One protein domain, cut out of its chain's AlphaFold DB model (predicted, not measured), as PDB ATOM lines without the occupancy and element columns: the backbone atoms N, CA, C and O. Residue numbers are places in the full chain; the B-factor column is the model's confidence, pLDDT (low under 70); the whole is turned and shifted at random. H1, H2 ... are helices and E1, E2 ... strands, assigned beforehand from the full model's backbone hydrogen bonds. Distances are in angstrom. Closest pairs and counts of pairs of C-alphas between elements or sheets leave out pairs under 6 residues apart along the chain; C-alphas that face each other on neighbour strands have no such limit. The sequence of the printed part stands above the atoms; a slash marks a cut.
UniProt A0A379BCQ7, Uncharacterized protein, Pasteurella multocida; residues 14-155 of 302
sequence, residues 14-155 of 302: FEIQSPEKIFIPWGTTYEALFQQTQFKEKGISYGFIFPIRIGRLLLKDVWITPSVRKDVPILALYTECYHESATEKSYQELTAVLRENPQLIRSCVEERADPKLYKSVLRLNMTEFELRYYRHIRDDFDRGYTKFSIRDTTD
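AT A GLANCE: This is residues 14 to 155 of the 302 residues of an uncharacterized protein of Pasteurella multocida (UniProt A0A379BCQ7). A twisted sheet of five long strands, E7 E11 E10 E9 E8, bears the longer helix H2 on one face, two layers with the helix along the strands. Near the E7 edge sits a smaller part: a small sheet, E2 E1 E5 E6, the hairpin of E3 and E4, and the short helix H1. The 142 printed residues hold two named helices and eleven named strands, in the order E1 E2 H1 E3 E4 E5 E6 E7 H2 E8 E9 E10 E11; the class is mixed, helices and strands, and the three sheets are antiparallel. The whole is compact, with a radius of gyration of the C-alphas of 15.7 A, and spans 44 by 35 by 30 A.

IN THESE COORDINATES: In the large sheet E7 is residues 76 to 82, 19.5 A long, E8 105 to 111, 17.1 A, E9 117 to 124, 22.5 A, E10 127 to 134, 23.3 A, and E11 145 to 152, 22.8 A, ending at C-alpha 152 (-38.078, 13.690, 28.846). H2 is residues 89 to 99, 15.2 A long, from C-alpha 89 (-62.571, 11.865, 21.035). In the smaller part E1 is residues 14 to 16, from C-alpha 14 (-44.960, 23.081, 32.759), E2 22 to 25, H1 30 to 36, 10.0 A long, E3 39 to 42, E4 45 to 48, E5 52 to 54 and E6 57 to 59.

HOW THE PARTS SIT: E8, E9, E10 and E11 form a meander, each strand the antiparallel neighbour of the one before, and E7 is the neighbour of E11. N 121 and O 109 of the hairpin E8 and E9 are 2.9 A apart, within hydrogen-bond range, as are N 129 and O 122 of E9 and E10 at 2.8 A, N 149 and O 130 of E10 and E11 at 2.9 A, and N 79 and O 148 of E7 and E11 at 2.9 A. H2 is on this sheet at a height of 8.1 A over the sheet. It lies over E11 and E10, along the strands, at 17 degrees to E10 on the local plane. The closest C-alphas of H2 and E11 are those of Tyr 91 and Thr 146, 5.6 A apart. The closest C-alphas of E6 and E7, Leu 59 and Thr 79, are 7.3 A apart. In the small sheet N 16 and O 22 of E1 and E2 are 2.8 A apart, N 53 and O 15 of E5 and E1 2.8 A, and N 54 and O 57 of E5 and E6 2.9 A. H1 is only just on this sheet, with 5 pairs of C-alphas within 10 A, and only grazes it with residues 32 to 36. N 40 and O 47 of the hairpin E3 and E4 are 2.8 A apart. Residues 46 to 47 of E4 also pair, antiparallel, with residues 63 to 64. In H1 and H2 every O i to N i+4 pair is within hydrogen-bond range.

THE WHOLE: The two C-alphas farthest apart, those of Glu 20 and Arg 138, are 46.9 A apart. The printed part has no cut. The link from E6 to E7, residues 60 to 75, is long. The mean pLDDT of the printed part is 89.3, and residues 137 to 142, between E10 and E11, are under 70.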
ATOM      1  N   PHE A  14     -43.551  23.072  32.413       94.94
ATOM      2  CA  PHE A  14     -44.960  23.081  32.759       94.94
ATOM      3  C   PHE A  14     -45.270  24.109  33.846       94.94
ATOM      4  O   PHE A  14     -44.444  24.391  34.703       94.94
ATOM      5  N   GLU A  15     -46.476  24.667  33.838       96.31
ATOM      6  CA  GLU A  15     -46.906  25.656  34.825       96.31
ATOM      7  C   GLU A  15     -47.940  25.062  35.781       96.31
ATOM      8  O   GLU A  15     -49.025  24.639  35.365       96.31
ATOM      9  N   ILE A  16     -47.629  25.074  37.074       96.62
ATOM     10  CA  ILE A  16     -48.553  24.688  38.138       96.62
ATOM     11  C   ILE A  16     -49.565  25.820  38.326       96.62
ATOM     12  O   ILE A  16     -49.204  26.959  38.620       96.62
ATOM     13  N   GLN A  17     -50.850  25.502  38.171       96.06
ATOM     14  CA  GLN A  17     -51.959  26.455  38.278       96.06
ATOM     15  C   GLN A  17     -52.417  26.646  39.736       96.06
ATOM     16  O   GLN A  17     -53.608  26.552  40.047       96.06
ATOM     17  N   SER A  18     -51.467  26.862  40.644       93.44
ATOM     18  CA  SER A  18     -51.709  27.291  42.027       93.44
ATOM     19  C   SER A  18     -52.135  28.768  42.092       93.44
ATOM     20  O   SER A  18     -52.003  29.484  41.096       93.44
ATOM     21  N   PRO A  19     -52.643  29.260  43.245       92.75
ATOM     22  CA  PRO A  19     -52.960  30.682  43.424       92.75
ATOM     23  C   PRO A  19     -51.788  31.612  43.083       92.75
ATOM     24  O   PRO A  19     -51.982  32.643  42.444       92.75
ATOM     25  N   GLU A  20     -50.574  31.209  43.456       92.62
ATOM     26  CA  GLU A  20     -49.327  31.759  42.933       92.62
ATOM     27  C   GLU A  20     -48.810  30.796  41.865       92.62
ATOM     28  O   GLU A  20     -48.447  29.664  42.183       92.62
ATOM     29  N   LYS A  21     -48.864  31.194  40.590       94.19
ATOM     30  CA  LYS A  21     -48.461  30.331  39.473       94.19
ATOM     31  C   LYS A  21     -46.953  30.118  39.482       94.19
ATOM     32  O   LYS A  21     -46.197  31.075  39.623       94.19
ATOM     33  N   ILE A  22     -46.530  28.875  39.266       94.94
ATOM     34  CA  ILE A  22     -45.114  28.499  39.258       94.94
ATOM     35  C   ILE A  22     -44.813  27.778  37.951       94.94
ATOM     36  O   ILE A  22     -45.427  26.753  37.648       94.94
ATOM     37  N   PHE A  23     -43.863  28.304  37.181       95.56
ATOM     38  CA  PHE A  23     -43.339  27.622  36.005       95.56
ATOM     39  C   PHE A  23     -42.174  26.714  36.405       95.56
ATOM     40  O   PHE A  23     -41.209  27.175  37.011       95.56
ATOM     41  N   ILE A  24     -42.267  25.438  36.044       94.81
ATOM     42  CA  ILE A  24     -41.271  24.400  36.296       94.81
ATOM     43  C   ILE A  24     -40.612  24.038  34.962       94.81
ATOM     44  O   ILE A  24     -41.254  23.393  34.127       94.81
ATOM     45  N   PRO A  25     -39.354  24.440  34.730       92.88
ATOM     46  CA  PRO A  25     -38.618  24.027  33.544       92.88
ATOM     47  C   PRO A  25     -38.434  22.506  33.478       92.88
ATOM     48  O   PRO A  25     -38.270  21.833  34.500       92.88
ATOM     49  N   TRP A  26     -38.377  21.950  32.267       89.69
ATOM     50  CA  TRP A  26     -37.811  20.609  32.102       89.69
ATOM     51  C   TRP A  26     -36.358  20.607  32.598       89.69
ATOM     52  O   TRP A  26     -35.640  21.595  32.440       89.69
ATOM     53  N   GLY A  27     -35.938  19.528  33.260       88.25
ATOM     54  CA  GLY A  27     -34.650  19.476  33.961       88.25
ATOM     55  C   GLY A  27     -34.712  19.818  35.458       88.25
ATOM     56  O   GLY A  27     -33.732  19.588  36.162       88.25
ATOM     57  N   THR A  28     -35.835  20.317  35.995       91.88
ATOM     58  CA  THR A  28     -35.986  20.468  37.454       91.88
ATOM     59  C   THR A  28     -35.921  19.103  38.145       91.88
ATOM     60  O   THR A  28     -36.654  18.181  37.776       91.88
ATOM     61  N   THR A  29     -35.044  18.973  39.149       92.25
ATOM     62  CA  THR A  29     -34.861  17.726  39.905       92.25
ATOM     63  C   THR A  29     -36.067  17.403  40.775       92.25
ATOM     64  O   THR A  29     -36.827  18.296  41.158       92.25
ATOM     65  N   TYR A  30     -36.237  16.127  41.132       92.06
ATOM     66  CA  TYR A  30     -37.258  15.744  42.108       92.06
ATOM     67  C   TYR A  30     -37.086  16.530  43.415       92.06
ATOM     68  O   TYR A  30     -38.064  17.082  43.907       92.06
ATOM     69  N   GLU A  31     -35.867  16.636  43.951       91.56
ATOM     70  CA  GLU A  31     -35.595  17.389  45.182       91.56
ATOM     71  C   GLU A  31     -36.060  18.850  45.098       91.56
ATOM     72  O   GLU A  31     -36.806  19.305  45.966       91.56
ATOM     73  N   ALA A  32     -35.697  19.563  44.027       93.50
ATOM     74  CA  ALA A  32     -36.113  20.949  43.828       93.50
ATOM     75  C   ALA A  32     -37.636  21.070  43.658       93.50
ATOM     76  O   ALA A  32     -38.259  21.963  44.231       93.50
ATOM     77  N   LEU A  33     -38.259  20.147  42.921       93.81
ATOM     78  CA  LEU A  33     -39.707  20.134  42.730       93.81
ATOM     79  C   LEU A  33     -40.458  19.947  44.057       93.81
ATOM     80  O   LEU A  33     -41.420  20.667  44.322       93.81
ATOM     81  N   PHE A  34     -40.024  19.004  44.900       92.06
ATOM     82  CA  PHE A  34     -40.650  18.737  46.201       92.06
ATOM     83  C   PHE A  34     -40.538  19.916  47.178       92.06
ATOM     84  O   PHE A  34     -41.328  19.997  48.115       92.06
ATOM     85  N   GLN A  35     -39.603  20.845  46.958       91.88
ATOM     86  CA  GLN A  35     -39.502  22.090  47.726       91.88
ATOM     87  C   GLN A  35     -40.434  23.196  47.203       91.88
ATOM     88  O   GLN A  35     -40.825  24.076  47.964       91.88
ATOM     89  N   GLN A  36     -40.790  23.166  45.915       88.75
ATOM     90  CA  GLN A  36     -41.550  24.233  45.251       88.75
ATOM     91  C   GLN A  36     -43.065  24.015  45.264       88.75
ATOM     92  O   GLN A  36     -43.823  24.966  45.092       88.75
ATOM     93  N   THR A  37     -43.533  22.780  45.447       89.19
ATOM     94  CA  THR A  37     -44.967  22.477  45.443       89.19
ATOM     95  C   THR A  37     -45.322  21.345  46.394       89.19
ATOM     96  O   THR A  37     -44.503  20.504  46.755       89.19
ATOM     97  N   GLN A  38     -46.597  21.302  46.767       87.94
ATOM     98  CA  GLN A  38     -47.182  20.214  47.536       87.94
ATOM     99  C   GLN A  38     -47.760  19.132  46.618       87.94
ATOM    100  O   GLN A  38     -48.251  19.408  45.518       87.94
ATOM    101  N   PHE A  39     -47.745  17.900  47.121       93.06
ATOM    102  CA  PHE A  39     -48.256  16.716  46.441       93.06
ATOM    103  C   PHE A  39     -49.267  15.973  47.313       93.06
ATOM    104  O   PHE A  39     -49.185  15.998  48.540       93.06
ATOM    105  N   LYS A  40     -50.192  15.264  46.663       94.00
ATOM    106  CA  LYS A  40     -51.024  14.225  47.281       94.00
ATOM    107  C   LYS A  40     -50.398  12.856  47.023       94.00
ATOM    108  O   LYS A  40     -50.030  12.553  45.889       94.00
ATOM    109  N   GLU A  41     -50.291  12.018  48.046       91.38
ATOM    110  CA  GLU A  41     -49.847  10.634  47.861       91.38
ATOM    111  C   GLU A  41     -50.848   9.854  46.996       91.38
ATOM    112  O   GLU A  41     -52.066   9.998  47.124       91.38
ATOM    113  N   LYS A  42     -50.328   9.030  46.082       86.06
ATOM    114  CA  LYS A  42     -51.104   8.187  45.166       86.06
ATOM    115  C   LYS A  42     -50.407   6.831  45.022       86.06
ATOM    116  O   LYS A  42     -49.815   6.523  43.988       86.06
ATOM    117  N   GLY A  43     -50.458   6.016  46.077       86.50
ATOM    118  CA  GLY A  43     -49.727   4.747  46.137       86.50
ATOM    119  C   GLY A  43     -48.216   4.989  46.113       86.50
ATOM    120  O   GLY A  43     -47.702   5.706  46.960       86.50
ATOM    121  N   ILE A  44     -47.518   4.437  45.117       87.50
ATOM    122  CA  ILE A  44     -46.075   4.668  44.900       87.50
ATOM    123  C   ILE A  44     -45.769   5.959  44.116       87.50
ATOM    124  O   ILE A  44     -44.620   6.213  43.770       87.50
ATOM    125  N   SER A  45     -46.791   6.746  43.779       93.25
ATOM    126  CA  SER A  45     -46.692   7.964  42.972       93.25
ATOM    127  C   SER A  45     -47.135   9.193  43.771       93.25
ATOM    128  O   SER A  45     -47.820   9.083  44.788       93.25
ATOM    129  N   TYR A  46     -46.802  10.379  43.264       94.50
ATOM    130  CA  TYR A  46     -47.215  11.664  43.828       94.50
ATOM    131  C   TYR A  46     -48.069  12.428  42.820       94.50
ATOM    132  O   TYR A  46     -47.640  12.682  41.696       94.50
ATOM    133  N   GLY A  47     -49.295  12.770  43.207       96.12
ATOM    134  CA  GLY A  47     -50.208  13.584  42.411       96.12
ATOM    135  C   GLY A  47     -50.032  15.070  42.701       96.12
ATOM    136  O   GLY A  47     -49.916  15.468  43.858       96.12
ATOM    137  N   PHE A  48     -50.068  15.907  41.671       96.19
ATOM    138  CA  PHE A  48     -50.144  17.352  41.858       96.19
ATOM    139  C   PHE A  48     -51.503  17.729  42.466       96.19
ATOM    140  O   PHE A  48     -52.542  17.166  42.104       96.19
ATOM    141  N   ILE A  49     -51.490  18.670  43.412       95.81
ATOM    142  CA  ILE A  49     -52.716  19.197  44.035       95.81
ATOM    143  C   ILE A  49     -53.451  20.121  43.060       95.81
ATOM    144  O   ILE A  49     -54.678  20.076  42.958       95.81
ATOM    145  N   PHE A  50     -52.694  20.926  42.317       95.81
ATOM    146  CA  PHE A  50     -53.214  21.863  41.330       95.81
ATOM    147  C   PHE A  50     -53.075  21.310  39.904       95.81
ATOM    148  O   PHE A  50     -52.183  20.498  39.643       95.81
ATOM    149  N   PRO A  51     -53.938  21.736  38.963       96.69
ATOM    150  CA  PRO A  51     -53.767  21.427  37.548       96.69
ATOM    151  C   PRO A  51     -52.421  21.917  37.011       96.69
ATOM    152  O   PRO A  51     -51.868  22.906  37.493       96.69
ATOM    153  N   ILE A  52     -51.936  21.259  35.965       96.50
ATOM    154  CA  ILE A  52     -50.712  21.638  35.260       96.50
ATOM    155  C   ILE A  52     -51.061  22.092  33.843       96.50
ATOM    156  O   ILE A  52     -51.830  21.424  33.149       96.50
ATOM    157  N   ARG A  53     -50.470  23.203  33.397       96.19
ATOM    158  CA  ARG A  53     -50.544  23.679  32.013       96.19
ATOM    159  C   ARG A  53     -49.244  23.377  31.264       96.19
ATOM    160  O   ARG A  53     -48.169  23.695  31.761       96.19
ATOM    161  N   ILE A  54     -49.347  22.801  30.065       94.19
ATOM    162  CA  ILE A  54     -48.228  22.568  29.134       94.19
ATOM    163  C   ILE A  54     -48.680  22.968  27.737       94.19
ATOM    164  O   ILE A  54     -49.588  22.341  27.181       94.19
ATOM    165  N   GLY A  55     -48.084  24.014  27.163       91.88
ATOM    166  CA  GLY A  55     -48.629  24.609  25.950       91.88
ATOM    167  C   GLY A  55     -50.106  24.955  26.150       91.88
ATOM    168  O   GLY A  55     -50.493  25.529  27.173       91.88
ATOM    169  N   ARG A  56     -50.944  24.551  25.192       92.44
ATOM    170  CA  ARG A  56     -52.406  24.716  25.251       92.44
ATOM    171  C   ARG A  56     -53.122  23.664  26.103       92.44
ATOM    172  O   ARG A  56     -54.346  23.694  26.198       92.44
ATOM    173  N   LEU A  57     -52.414  22.703  26.690       94.25
ATOM    174  CA  LEU A  57     -53.026  21.627  27.465       94.25
ATOM    175  C   LEU A  57     -53.143  22.039  28.928       94.25
ATOM    176  O   LEU A  57     -52.133  22.278  29.578       94.25
ATOM    177  N   LEU A  58     -54.364  22.053  29.464       95.94
ATOM    178  CA  LEU A  58     -54.624  22.111  30.901       95.94
ATOM    179  C   LEU A  58     -54.996  20.713  31.405       95.94
ATOM    180  O   LEU A  58     -56.090  20.199  31.126       95.94
ATOM    181  N   LEU A  59     -54.074  20.111  32.148       96.62
ATOM    182  CA  LEU A  59     -54.121  18.742  32.637       96.62
ATOM    183  C   LEU A  59     -54.500  18.722  34.118       96.62
ATOM    184  O   LEU A  59     -53.942  19.456  34.934       96.62
ATOM    185  N   LYS A  60     -55.457  17.866  34.468       95.25
ATOM    186  CA  LYS A  60     -55.873  17.617  35.852       95.25
ATOM    187  C   LYS A  60     -55.369  16.253  36.298       95.25
ATOM    188  O   LYS A  60     -55.012  15.427  35.459       95.25
ATOM    189  N   ASP A  61     -55.327  16.053  37.614       94.75
ATOM    190  CA  ASP A  61     -54.920  14.791  38.235       94.75
ATOM    191  C   ASP A  61     -53.628  14.233  37.641       94.75
ATOM    192  O   ASP A  61     -53.537  13.049  37.345       94.75
ATOM    193  N   VAL A  62     -52.641  15.106  37.432       96.94
ATOM    194  CA  VAL A  62     -51.317  14.709  36.955       96.94
ATOM    195  C   VAL A  62     -50.561  14.059  38.105       96.94
ATOM    196  O   VAL A  62     -50.636  14.531  39.240       96.94
ATOM    197  N   TRP A  63     -49.820  12.992  37.828       96.38
ATOM    198  CA  TRP A  63     -48.910  12.387  38.795       96.38
ATOM    199  C   TRP A  63     -47.538  12.097  38.202       96.38
ATOM    200  O   TRP A  63     -47.368  11.966  36.989       96.38
ATOM    201  N   ILE A  64     -46.575  11.970  39.105       95.19
ATOM    202  CA  ILE A  64     -45.208  11.527  38.848       95.19
ATOM    203  C   ILE A  64     -44.941  10.252  39.634       95.19
ATOM    204  O   ILE A  64     -45.439  10.077  40.749       95.19
ATOM    205  N   THR A  65     -44.119   9.375  39.075       90.94
ATOM    206  CA  THR A  65     -43.481   8.319  39.864       90.94
ATOM    207  C   THR A  65     -42.108   8.836  40.276       90.94
ATOM    208  O   THR A  65     -41.342   9.261  39.404       90.94
ATOM    209  N   PRO A  66     -41.803   8.887  41.579       82.44
ATOM    210  CA  PRO A  66     -40.501   9.321  42.053       82.44
ATOM    211  C   PRO A  66     -39.401   8.356  41.586       82.44
ATOM    212  O   PRO A  66     -39.595   7.143  41.618       82.44
ATOM    213  N   SER A  67     -38.231   8.883  41.222       83.94
ATOM    214  CA  SER A  67     -37.016   8.064  41.111       83.94
ATOM    215  C   SER A  67     -36.453   7.764  42.511       83.94
ATOM    216  O   SER A  67     -36.749   8.492  43.471       83.94
ATOM    217  N   VAL A  68     -35.680   6.679  42.643       85.50
ATOM    218  CA  VAL A  68     -34.909   6.370  43.864       85.50
ATOM    219  C   VAL A  68     -33.971   7.538  44.157       85.50
ATOM    220  O   VAL A  68     -33.987   8.096  45.255       85.50
ATOM    221  N   ARG A  69     -33.255   7.993  43.125       85.75
ATOM    222  CA  ARG A  69     -32.469   9.222  43.150       85.75
ATOM    223  C   ARG A  69     -33.357  10.459  43.074       85.75
ATOM    224  O   ARG A  69     -34.272  10.541  42.257       85.75
ATOM    225  N   LYS A  70     -33.082  11.445  43.928       87.56
ATOM    226  CA  LYS A  70     -33.814  12.726  43.951       87.56
ATOM    227  C   LYS A  70     -33.070  13.866  43.265       87.56
ATOM    228  O   LYS A  70     -33.688  14.878  42.950       87.56
ATOM    229  N   ASP A  71     -31.786  13.666  42.986       87.06
ATOM    230  CA  ASP A  71     -30.885  14.616  42.331       87.06
ATOM    231  C   ASP A  71     -30.985  14.590  40.795       87.06
ATOM    232  O   ASP A  71     -30.185  15.224  40.115       87.06
ATOM    233  N   VAL A  72     -31.969  13.875  40.240       89.00
ATOM    234  CA  VAL A  72     -32.230  13.793  38.796       89.00
ATOM    235  C   VAL A  72     -33.540  14.490  38.421       89.00
ATOM    236  O   VAL A  72     -34.429  14.607  39.275       89.00
ATOM    237  N   PRO A  73     -33.694  14.940  37.163       90.56
ATOM    238  CA  PRO A  73     -34.921  15.559  36.680       90.56
ATOM    239  C   PRO A  73     -36.156  14.667  36.728       90.56
ATOM    240  O   PRO A  73     -36.076  13.437  36.750       90.56
ATOM    241  N   ILE A  74     -37.321  15.313  36.684       90.12
ATOM    242  CA  ILE A  74     -38.607  14.640  36.492       90.12
ATOM    243  C   ILE A  74     -38.586  13.902  35.151       90.12
ATOM    244  O   ILE A  74     -38.511  14.523  34.094       90.12
ATOM    245  N   LEU A  75     -38.710  12.577  35.192       88.31
ATOM    246  CA  LEU A  75     -38.603  11.755  33.983       88.31
ATOM    247  C   LEU A  75     -39.898  11.734  33.168       88.31
ATOM    248  O   LEU A  75     -39.876  11.651  31.940       88.31
ATOM    249  N   ALA A  76     -41.040  11.751  33.856       93.38
ATOM    250  CA  ALA A  76     -42.332  11.604  33.213       93.38
ATOM    251  C   ALA A  76     -43.481  12.158  34.055       93.38
ATOM    252  O   ALA A  76     -43.574  11.884  35.254       93.38
ATOM    253  N   LEU A  77     -44.400  12.851  33.387       96.50
ATOM    254  CA  LEU A  77     -45.729  13.187  33.883       96.50
ATOM    255  C   LEU A  77     -46.753  12.210  33.308       96.50
ATOM    256  O   LEU A  77     -46.666  11.822  32.141       96.50
ATOM    257  N   TYR A  78     -47.762  11.870  34.103       96.81
ATOM    258  CA  TYR A  78     -48.840  10.967  33.713       96.81
ATOM    259  C   TYR A  78     -50.199  11.560  34.063       96.81
ATOM    260  O   TYR A  78     -50.363  12.161  35.123       96.81
ATOM    261  N   THR A  79     -51.184  11.369  33.190       96.69
ATOM    262  CA  THR A  79     -52.586  11.703  33.459       96.69
ATOM    263  C   THR A  79     -53.529  10.833  32.622       96.69
ATOM    264  O   THR A  79     -53.132  10.195  31.641       96.69
ATOM    265  N   GLU A  80     -54.796  10.800  33.019       94.81
ATOM    266  CA  GLU A  80     -55.889  10.161  32.291       94.81
ATOM    267  C   GLU A  80     -56.834  11.251  31.790       94.81
ATOM    268  O   GLU A  80     -57.406  12.019  32.562       94.81
ATOM    269  N   CYS A  81     -56.962  11.350  30.470       94.25
ATOM    270  CA  CYS A  81     -57.742  12.391  29.819       94.25
ATOM    271  C   CYS A  81     -59.090  11.840  29.362       94.25
ATOM    272  O   CYS A  81     -59.158  10.999  28.463       94.25
ATOM    273  N   TYR A  82     -60.154  12.349  29.971       91.81
ATOM    274  CA  TYR A  82     -61.534  11.985  29.673       91.81
ATOM    275  C   TYR A  82     -62.157  12.996  28.714       91.81
ATOM    276  O   TYR A  82     -61.936  14.201  28.840       91.81
ATOM    277  N   HIS A  83     -62.973  12.496  27.791       90.12
ATOM    278  CA  HIS A  83     -63.915  13.310  27.028       90.12
ATOM    279  C   HIS A  83     -65.327  13.026  27.555       90.12
ATOM    280  O   HIS A  83     -65.615  11.899  27.951       90.12
ATOM    281  N   GLU A  84     -66.218  14.019  27.539       86.12
ATOM    282  CA  GLU A  84     -67.592  13.901  28.063       86.12
ATOM    283  C   GLU A  84     -68.396  12.753  27.431       86.12
ATOM    284  O   GLU A  84     -69.220  12.125  28.086       86.12
ATOM    285  N   SER A  85     -68.110  12.432  26.169       86.75
ATOM    286  CA  SER A  85     -68.745  11.323  25.455       86.75
ATOM    287  C   SER A  85     -68.171   9.943  25.790       86.75
ATOM    288  O   SER A  85     -68.686   8.964  25.263       86.75
ATOM    289  N   ALA A  86     -67.105   9.851  26.597       81.62
ATOM    290  CA  ALA A  86     -66.402   8.605  26.925       81.62
ATOM    291  C   ALA A  86     -66.010   7.779  25.678       81.62
ATOM    292  O   ALA A  86     -66.215   6.572  25.617       81.62
ATOM    293  N   THR A  87     -65.469   8.454  24.657       85.25
ATOM    294  CA  THR A  87     -65.040   7.835  23.387       85.25
ATOM    295  C   THR A  87     -63.599   8.213  23.030       85.25
ATOM    296  O   THR A  87     -62.978   9.050  23.697       85.25
ATOM    297  N   GLU A  88     -63.119   7.709  21.886       87.44
ATOM    298  CA  GLU A  88     -61.833   8.059  21.262       87.44
ATOM    299  C   GLU A  88     -61.646   9.563  20.974       87.44
ATOM    300  O   GLU A  88     -60.541   9.987  20.646       87.44
ATOM    301  N   LYS A  89     -62.681  10.400  21.140       91.00
ATOM    302  CA  LYS A  89     -62.571  11.865  21.035       91.00
ATOM    303  C   LYS A  89     -61.469  12.459  21.914       91.00
ATOM    304  O   LYS A  89     -60.746  13.328  21.444       91.00
ATOM    305  N   SER A  90     -61.278  11.947  23.135       92.12
ATOM    306  CA  SER A  90     -60.175  12.400  24.005       92.12
ATOM    307  C   SER A  90     -58.808  12.239  23.326       92.12
ATOM    308  O   SER A  90     -57.969  13.132  23.391       92.12
ATOM    309  N   TYR A  91     -58.605  11.128  22.619       93.31
ATOM    310  CA  TYR A  91     -57.385  10.848  21.868       93.31
ATOM    311  C   TYR A  91     -57.269  11.744  20.633       93.31
ATOM    312  O   TYR A  91     -56.201  12.301  20.373       93.31
ATOM    313  N   GLN A  92     -58.361  11.893  19.876       92.44
ATOM    314  CA  GLN A  92     -58.393  12.692  18.650       92.44
ATOM    315  C   GLN A  92     -58.085  14.170  18.930       92.44
ATOM    316  O   GLN A  92     -57.245  14.754  18.248       92.44
ATOM    317  N   GLU A  93     -58.704  14.753  19.959       93.56
ATOM    318  CA  GLU A  93     -58.504  16.152  20.350       93.56
ATOM    319  C   GLU A  93     -57.073  16.419  20.824       93.56
ATOM    320  O   GLU A  93     -56.435  17.365  20.362       93.56
ATOM    321  N   LEU A  94     -56.529  15.558  21.693       93.88
ATOM    322  CA  LEU A  94     -55.143  15.690  22.152       93.88
ATOM    323  C   LEU A  94     -54.152  15.557  20.990       93.88
ATOM    324  O   LEU A  94     -53.201  16.332  20.891       93.88
ATOM    325  N   THR A  95     -54.389  14.602  20.088       92.31
ATOM    326  CA  THR A  95     -53.546  14.405  18.903       92.31
ATOM    327  C   THR A  95     -53.599  15.620  17.977       92.31
ATOM    328  O   THR A  95     -52.561  16.028  17.457       92.31
ATOM    329  N   ALA A  96     -54.780  16.216  17.781       91.69
ATOM    330  CA  ALA A  96     -54.941  17.419  16.971       91.69
ATOM    331  C   ALA A  96     -54.139  18.589  17.555       91.69
ATOM    332  O   ALA A  96     -53.308  19.152  16.848       91.69
ATOM    333  N   VAL A  97     -54.295  18.879  18.851       90.56
ATOM    334  CA  VAL A  97     -53.592  19.990  19.518       90.56
ATOM    335  C   VAL A  97     -52.077  19.833  19.482       90.56
ATOM    336  O   VAL A  97     -51.361  20.787  19.193       90.56
ATOM    337  N   LEU A  98     -51.560  18.627  19.726       90.25
ATOM    338  CA  LEU A  98     -50.115  18.387  19.672       90.25
ATOM    339  C   LEU A  98     -49.539  18.543  18.252       90.25
ATOM    340  O   LEU A  98     -48.338  18.761  18.099       90.25
ATOM    341  N   ARG A  99     -50.382  18.461  17.214       89.56
ATOM    342  CA  ARG A  99     -49.994  18.619  15.805       89.56
ATOM    343  C   ARG A  99     -50.102  20.041  15.271       89.56
ATOM    344  O   ARG A  99     -49.581  20.303  14.191       89.56
ATOM    345  N   GLU A 100     -50.724  20.958  16.005       86.62
ATOM    346  CA  GLU A 100     -50.916  22.347  15.561       86.62
ATOM    347  C   GLU A 100     -49.599  23.111  15.362       86.62
ATOM    348  O   GLU A 100     -49.563  24.086  14.615       86.62
ATOM    349  N   ASN A 101     -48.505  22.653  15.982       78.75
ATOM    350  CA  ASN A 101     -47.180  23.265  15.889       78.75
ATOM    351  C   ASN A 101     -46.197  22.366  15.115       78.75
ATOM    352  O   ASN A 101     -45.240  21.856  15.707       78.75
ATOM    353  N   PRO A 102     -46.376  22.164  13.792       82.19
ATOM    354  CA  PRO A 102     -45.590  21.201  13.015       82.19
ATOM    355  C   PRO A 102     -44.087  21.498  13.018       82.19
ATOM    356  O   PRO A 102     -43.285  20.579  12.901       82.19
ATOM    357  N   GLN A 103     -43.697  22.759  13.224       82.50
ATOM    358  CA  GLN A 103     -42.294  23.176  13.311       82.50
ATOM    359  C   GLN A 103     -41.558  22.593  14.528       82.50
ATOM    360  O   GLN A 103     -40.334  22.473  14.510       82.50
ATOM    361  N   LEU A 104     -42.286  22.226  15.590       80.56
ATOM    362  CA  LEU A 104     -41.709  21.611  16.789       80.56
ATOM    363  C   LEU A 104     -41.595  20.085  16.662       80.56
ATOM    364  O   LEU A 104     -40.845  19.465  17.418       80.56
ATOM    365  N   ILE A 105     -42.318  19.474  15.719       88.31
ATOM    366  CA  ILE A 105     -42.412  18.020  15.582       88.31
ATOM    367  C   ILE A 105     -41.128  17.476  14.954       88.31
ATOM    368  O   ILE A 105     -40.794  17.773  13.809       88.31
ATOM    369  N   ARG A 106     -40.411  16.637  15.706       90.12
ATOM    370  CA  ARG A 106     -39.231  15.900  15.230       90.12
ATOM    371  C   ARG A 106     -39.593  14.528  14.690       90.12
ATOM    372  O   ARG A 106     -39.030  14.093  13.693       90.12
ATOM    373  N   SER A 107     -40.542  13.857  15.332       91.88
ATOM    374  CA  SER A 107     -41.095  12.599  14.847       91.88
ATOM    375  C   SER A 107     -42.523  12.404  15.342       91.88
ATOM    376  O   SER A 107     -42.941  12.960  16.360       91.88
ATOM    377  N   CYS A 108     -43.279  11.614  14.589       91.69
ATOM    378  CA  CYS A 108     -44.632  11.214  14.932       91.69
ATOM    379  C   CYS A 108     -44.821   9.768  14.486       91.69
ATOM    380  O   CYS A 108     -44.752   9.474  13.293       91.69
ATOM    381  N   VAL A 109     -45.059   8.875  15.441       92.12
ATOM    382  CA  VAL A 109     -45.335   7.460  15.186       92.12
ATOM    383  C   VAL A 109     -46.769   7.176  15.595       92.12
ATOM    384  O   VAL A 109     -47.150   7.436  16.734       92.12
ATOM    385  N   GLU A 110     -47.554   6.632  14.671       90.69
ATOM    386  CA  GLU A 110     -48.881   6.100  14.965       90.69
ATOM    387  C   GLU A 110     -48.861   4.579  14.832       90.69
ATOM    388  O   GLU A 110     -48.472   4.039  13.797       90.69
ATOM    389  N   GLU A 111     -49.327   3.884  15.859       85.88
ATOM    390  CA  GLU A 111     -49.519   2.442  15.833       85.88
ATOM    391  C   GLU A 111     -51.014   2.153  15.689       85.88
ATOM    392  O   GLU A 111     -51.822   2.470  16.564       85.88
ATOM    393  N   ARG A 112     -51.372   1.579  14.536       78.88
ATOM    394  CA  ARG A 112     -52.747   1.181  14.188       78.88
ATOM    395  C   ARG A 112     -52.870  -0.306  13.846       78.88
ATOM    396  O   ARG A 112     -53.915  -0.735  13.367       78.88
ATOM    397  N   ALA A 113     -51.794  -1.073  14.038       81.44
ATOM    398  CA  ALA A 113     -51.763  -2.498  13.717       81.44
ATOM    399  C   ALA A 113     -52.707  -3.304  14.619       81.44
ATOM    400  O   ALA A 113     -53.342  -4.249  14.156       81.44
ATOM    401  N   ASP A 114     -52.837  -2.903  15.886       82.88
ATOM    402  CA  ASP A 114     -53.823  -3.471  16.793       82.88
ATOM    403  C   ASP A 114     -55.163  -2.721  16.655       82.88
ATOM    404  O   ASP A 114     -55.267  -1.553  17.042       82.88
ATOM    405  N   PRO A 115     -56.236  -3.367  16.164       81.56
ATOM    406  CA  PRO A 115     -57.559  -2.756  16.107       81.56
ATOM    407  C   PRO A 115     -58.157  -2.471  17.496       81.56
ATOM    408  O   PRO A 115     -59.261  -1.950  17.585       81.56
ATOM    409  N   LYS A 116     -57.473  -2.784  18.596       84.88
ATOM    410  CA  LYS A 116     -57.931  -2.508  19.963       84.88
ATOM    411  C   LYS A 116     -57.209  -1.333  20.611       84.88
ATOM    412  O   LYS A 116     -57.662  -0.850  21.646       84.88
ATOM    413  N   LEU A 117     -56.138  -0.841  19.997       87.00
ATOM    414  CA  LEU A 117     -55.302   0.217  20.541       87.00
ATOM    415  C   LEU A 117     -55.120   1.319  19.504       87.00
ATOM    416  O   LEU A 117     -54.678   1.075  18.386       87.00
ATOM    417  N   TYR A 118     -55.395   2.553  19.908       90.25
ATOM    418  CA  TYR A 118     -54.786   3.697  19.252       90.25
ATOM    419  C   TYR A 118     -53.629   4.183  20.086       90.25
ATOM    420  O   TYR A 118     -53.789   4.498  21.268       90.25
ATOM    421  N   LYS A 119     -52.465   4.259  19.452       93.31
ATOM    422  CA  LYS A 119     -51.272   4.787  20.083       93.31
ATOM    423  C   LYS A 119     -50.594   5.783  19.161       93.31
ATOM    424  O   LYS A 119     -50.346   5.492  17.994       93.31
ATOM    425  N   SER A 120     -50.293   6.948  19.720       95.06
ATOM    426  CA  SER A 120     -49.480   7.978  19.082       95.06
ATOM    427  C   SER A 120     -48.325   8.340  19.989       95.06
ATOM    428  O   SER A 120     -48.513   8.526  21.190       95.06
ATOM    429  N   VAL A 121     -47.146   8.472  19.398       95.75
ATOM    430  CA  VAL A 121     -45.960   9.028  20.044       95.75
ATOM    431  C   VAL A 121     -45.513  10.218  19.209       95.75
ATOM    432  O   VAL A 121     -45.101  10.050  18.060       95.75
ATOM    433  N   LEU A 122     -45.638  11.421  19.763       95.19
ATOM    434  CA  LEU A 122     -45.134  12.655  19.166       95.19
ATOM    435  C   LEU A 122     -43.904  13.122  19.932       95.19
ATOM    436  O   LEU A 122     -43.968  13.317  21.142       95.19
ATOM    437  N   ARG A 123     -42.803  13.370  19.224       93.38
ATOM    438  CA  ARG A 123     -41.591  13.941  19.811       93.38
ATOM    439  C   ARG A 123     -41.444  15.400  19.409       93.38
ATOM    440  O   ARG A 123     -41.287  15.705  18.224       93.38
ATOM    441  N   LEU A 124     -41.472  16.284  20.402       89.94
ATOM    442  CA  LEU A 124     -41.187  17.708  20.281       89.94
ATOM    443  C   LEU A 124     -39.827  17.987  20.938       89.94
ATOM    444  O   LEU A 124     -39.723  18.096  22.157       89.94
ATOM    445  N   ASN A 125     -38.767  18.083  20.134       85.50
ATOM    446  CA  ASN A 125     -37.385  18.148  20.629       85.50
ATOM    447  C   ASN A 125     -37.041  16.982  21.591       85.50
ATOM    448  O   ASN A 125     -37.178  15.829  21.187       85.50
ATOM    449  N   MET A 126     -36.620  17.270  22.830       85.19
ATOM    450  CA  MET A 126     -36.319  16.270  23.864       85.19
ATOM    451  C   MET A 126     -37.558  15.834  24.661       85.19
ATOM    452  O   MET A 126     -37.446  14.980  25.534       85.19
ATOM    453  N   THR A 127     -38.744  16.368  24.361       90.94
ATOM    454  CA  THR A 127     -39.995  16.020  25.046       90.94
ATOM    455  C   THR A 127     -40.835  15.081  24.182       90.94
ATOM    456  O   THR A 127     -41.113  15.360  23.015       90.94
ATOM    457  N   GLU A 128     -41.281  13.969  24.750       94.88
ATOM    458  CA  GLU A 128     -42.134  12.985  24.092       94.88
ATOM    459  C   GLU A 128     -43.527  12.960  24.712       94.88
ATOM    460  O   GLU A 128     -43.692  12.862  25.924       94.88
ATOM    461  N   PHE A 129     -44.531  13.023  23.850       96.00
ATOM    462  CA  PHE A 129     -45.942  12.958  24.178       96.00
ATOM    463  C   PHE A 129     -46.486  11.626  23.679       96.00
ATOM    464  O   PHE A 129     -46.603  11.400  22.473       96.00
ATOM    465  N   GLU A 130     -46.824  10.740  24.607       96.81
ATOM    466  CA  GLU A 130     -47.389   9.431  24.304       96.81
ATOM    467  C   GLU A 130     -48.866   9.385  24.703       96.81
ATOM    468  O   GLU A 130     -49.231   9.665  25.848       96.81
ATOM    469  N   LEU A 131     -49.709   8.994  23.749       96.06
ATOM    470  CA  LEU A 131     -51.148   8.824  23.903       96.06
ATOM    471  C   LEU A 131     -51.510   7.362  23.662       96.06
ATOM    472  O   LEU A 131     -51.107   6.797  22.646       96.06
ATOM    473  N   ARG A 132     -52.302   6.762  24.556       93.69
ATOM    474  CA  ARG A 132     -52.866   5.414  24.377       93.69
ATOM    475  C   ARG A 132     -54.356   5.404  24.697       93.69
ATOM    476  O   ARG A 132     -54.744   5.752  25.810       93.69
ATOM    477  N   TYR A 133     -55.168   4.951  23.752       91.12
ATOM    478  CA  TYR A 133     -56.601   4.733  23.932       91.12
ATOM    479  C   TYR A 133     -56.943   3.274  23.627       91.12
ATOM    480  O   TYR A 133     -56.651   2.784  22.534       91.12
ATOM    481  N   TYR A 134     -57.553   2.587  24.592       87.25
ATOM    482  CA  TYR A 134     -57.974   1.193  24.457       87.25
ATOM    483  C   TYR A 134     -59.462   1.141  24.131       87.25
ATOM    484  O   TYR A 134     -60.274   1.696  24.862       87.25
ATOM    485  N   ARG A 135     -59.821   0.456  23.046       79.25
ATOM    486  CA  ARG A 135     -61.220   0.211  22.678       79.25
ATOM    487  C   ARG A 135     -61.754  -1.012  23.420       79.25
ATOM    488  O   ARG A 135     -60.997  -1.945  23.679       79.25
ATOM    489  N   HIS A 136     -63.057  -1.017  23.713       70.50
ATOM    490  CA  HIS A 136     -63.751  -2.147  24.343       70.50
ATOM    491  C   HIS A 136     -63.365  -3.495  23.715       70.50
ATOM    492  O   HIS A 136     -63.453  -3.680  22.497       70.50
ATOM    493  N   ILE A 137     -63.028  -4.466  24.566       59.78
ATOM    494  CA  ILE A 137     -62.930  -5.881  24.200       59.78
ATOM    495  C   ILE A 137     -63.860  -6.650  25.135       59.78
ATOM    496  O   ILE A 137     -64.129  -6.233  26.253       59.78
ATOM    497  N   ARG A 138     -64.353  -7.794  24.669       55.28
ATOM    498  CA  ARG A 138     -65.309  -8.664  25.361       55.28
ATOM    499  C   ARG A 138     -64.977  -8.970  26.839       55.28
ATOM    500  O   ARG A 138     -65.913  -9.209  27.592       55.28
ATOM    501  N   ASP A 139     -63.701  -8.897  27.234       56.44
ATOM    502  CA  ASP A 139     -63.207  -9.214  28.583       56.44
ATOM    503  C   ASP A 139     -62.496  -8.038  29.298       56.44
ATOM    504  O   ASP A 139     -62.005  -8.218  30.409       56.44
ATOM    505  N   ASP A 140     -62.432  -6.838  28.696       53.12
ATOM    506  CA  ASP A 140     -61.851  -5.640  29.331       53.12
ATOM    507  C   ASP A 140     -62.658  -4.379  28.972       53.12
ATOM    508  O   ASP A 140     -63.007  -4.128  27.811       53.12
ATOM    509  N   PHE A 141     -63.009  -3.594  29.989       56.78
ATOM    510  CA  PHE A 141     -63.911  -2.453  29.849       56.78
ATOM    511  C   PHE A 141     -63.149  -1.245  29.281       56.78
ATOM    512  O   PHE A 141     -62.105  -0.869  29.816       56.78
ATOM    513  N   ASP A 142     -63.671  -0.608  28.224       66.25
ATOM    514  CA  ASP A 142     -63.198   0.710  27.789       66.25
ATOM    515  C   ASP A 142     -63.398   1.665  28.953       66.25
ATOM    516  O   ASP A 142     -64.510   1.905  29.425       66.25
ATOM    517  N   ARG A 143     -62.288   2.189  29.453       70.25
ATOM    518  CA  ARG A 143     -62.315   3.068  30.611       70.25
ATOM    519  C   ARG A 143     -62.738   4.496  30.241       70.25
ATOM    520  O   ARG A 143     -62.828   5.341  31.130       70.25
ATOM    521  N   GLY A 144     -62.992   4.768  28.958       82.62
ATOM    522  CA  GLY A 144     -63.490   6.037  28.434       82.62
ATOM    523  C   GLY A 144     -62.452   7.159  28.444       82.62
ATOM    524  O   GLY A 144     -62.824   8.332  28.372       82.62
ATOM    525  N   TYR A 145     -61.161   6.823  28.562       89.31
ATOM    526  CA  TYR A 145     -60.073   7.792  28.674       89.31
ATOM    527  C   TYR A 145     -58.860   7.452  27.810       89.31
ATOM    528  O   TYR A 145     -58.546   6.293  27.539       89.31
ATOM    529  N   THR A 146     -58.117   8.496  27.451       93.81
ATOM    530  CA  THR A 146     -56.781   8.387  26.865       93.81
ATOM    531  C   THR A 146     -55.731   8.450  27.968       93.81
ATOM    532  O   THR A 146     -55.681   9.424  28.721       93.81
ATOM    533  N   LYS A 147     -54.873   7.428  28.070       94.81
ATOM    534  CA  LYS A 147     -53.648   7.510  28.878       94.81
ATOM    535  C   LYS A 147     -52.700   8.467  28.194       94.81
ATOM    536  O   LYS A 147     -52.359   8.253  27.031       94.81
ATOM    537  N   PHE A 148     -52.272   9.483  28.924       97.00
ATOM    538  CA  PHE A 148     -51.379  10.501  28.412       97.00
ATOM    539  C   PHE A 148     -50.132  10.573  29.283       97.00
ATOM    540  O   PHE A 148     -50.228  10.701  30.505       97.00
ATOM    541  N   SER A 149     -48.964  10.470  28.656       97.00
ATOM    542  CA  SER A 149     -47.694  10.685  29.338       97.00
ATOM    543  C   SER A 149     -46.801  11.635  28.569       97.00
ATOM    544  O   SER A 149     -46.726  11.562  27.345       97.00
ATOM    545  N   ILE A 150     -46.110  12.485  29.318       96.00
ATOM    546  CA  ILE A 150     -45.156  13.460  28.805       96.00
ATOM    547  C   ILE A 150     -43.822  13.106  29.427       96.00
ATOM    548  O   ILE A 150     -43.731  13.049  30.653       96.00
ATOM    549  N   ARG A 151     -42.824  12.803  28.608       93.12
ATOM    550  CA  ARG A 151     -41.531  12.302  29.069       93.12
ATOM    551  C   ARG A 151     -40.407  13.153  28.537       93.12
ATOM    552  O   ARG A 151     -40.468  13.630  27.406       93.12
ATOM    553  N   ASP A 152     -39.373  13.275  29.344       87.94
ATOM    554  CA  ASP A 152     -38.078  13.690  28.846       87.94
ATOM    555  C   ASP A 152     -37.387  12.484  28.188       87.94
ATOM    556  O   ASP A 152     -37.411  11.376  28.725       87.94
ATOM    557  N   THR A 153     -36.842  12.679  26.990       87.00
ATOM    558  CA  THR A 153     -36.168  11.637  26.192       87.00
ATOM    559  C   THR A 153     -34.651  11.732  26.234       87.00
ATOM    560  O   THR A 153     -33.976  10.978  25.535       87.00
ATOM    561  N   THR A 154     -34.115  12.655  27.028       87.25
ATOM    562  CA  THR A 154     -32.685  12.720  27.323       87.25
ATOM    563  C   THR A 154     -32.261  11.428  28.008       87.25
ATOM    564  O   THR A 154     -32.996  10.888  28.841       87.25
ATOM    565  N   ASP A 155     -31.091  10.915  27.634       86.12
ATOM    566  CA  ASP A 155     -30.544   9.720  28.261       86.12
ATOM    567  C   ASP A 155     -30.367   9.973  29.763       86.12
ATOM    568  O   ASP A 155     -29.874  11.024  30.173       86.12
TER     569      ASP A 155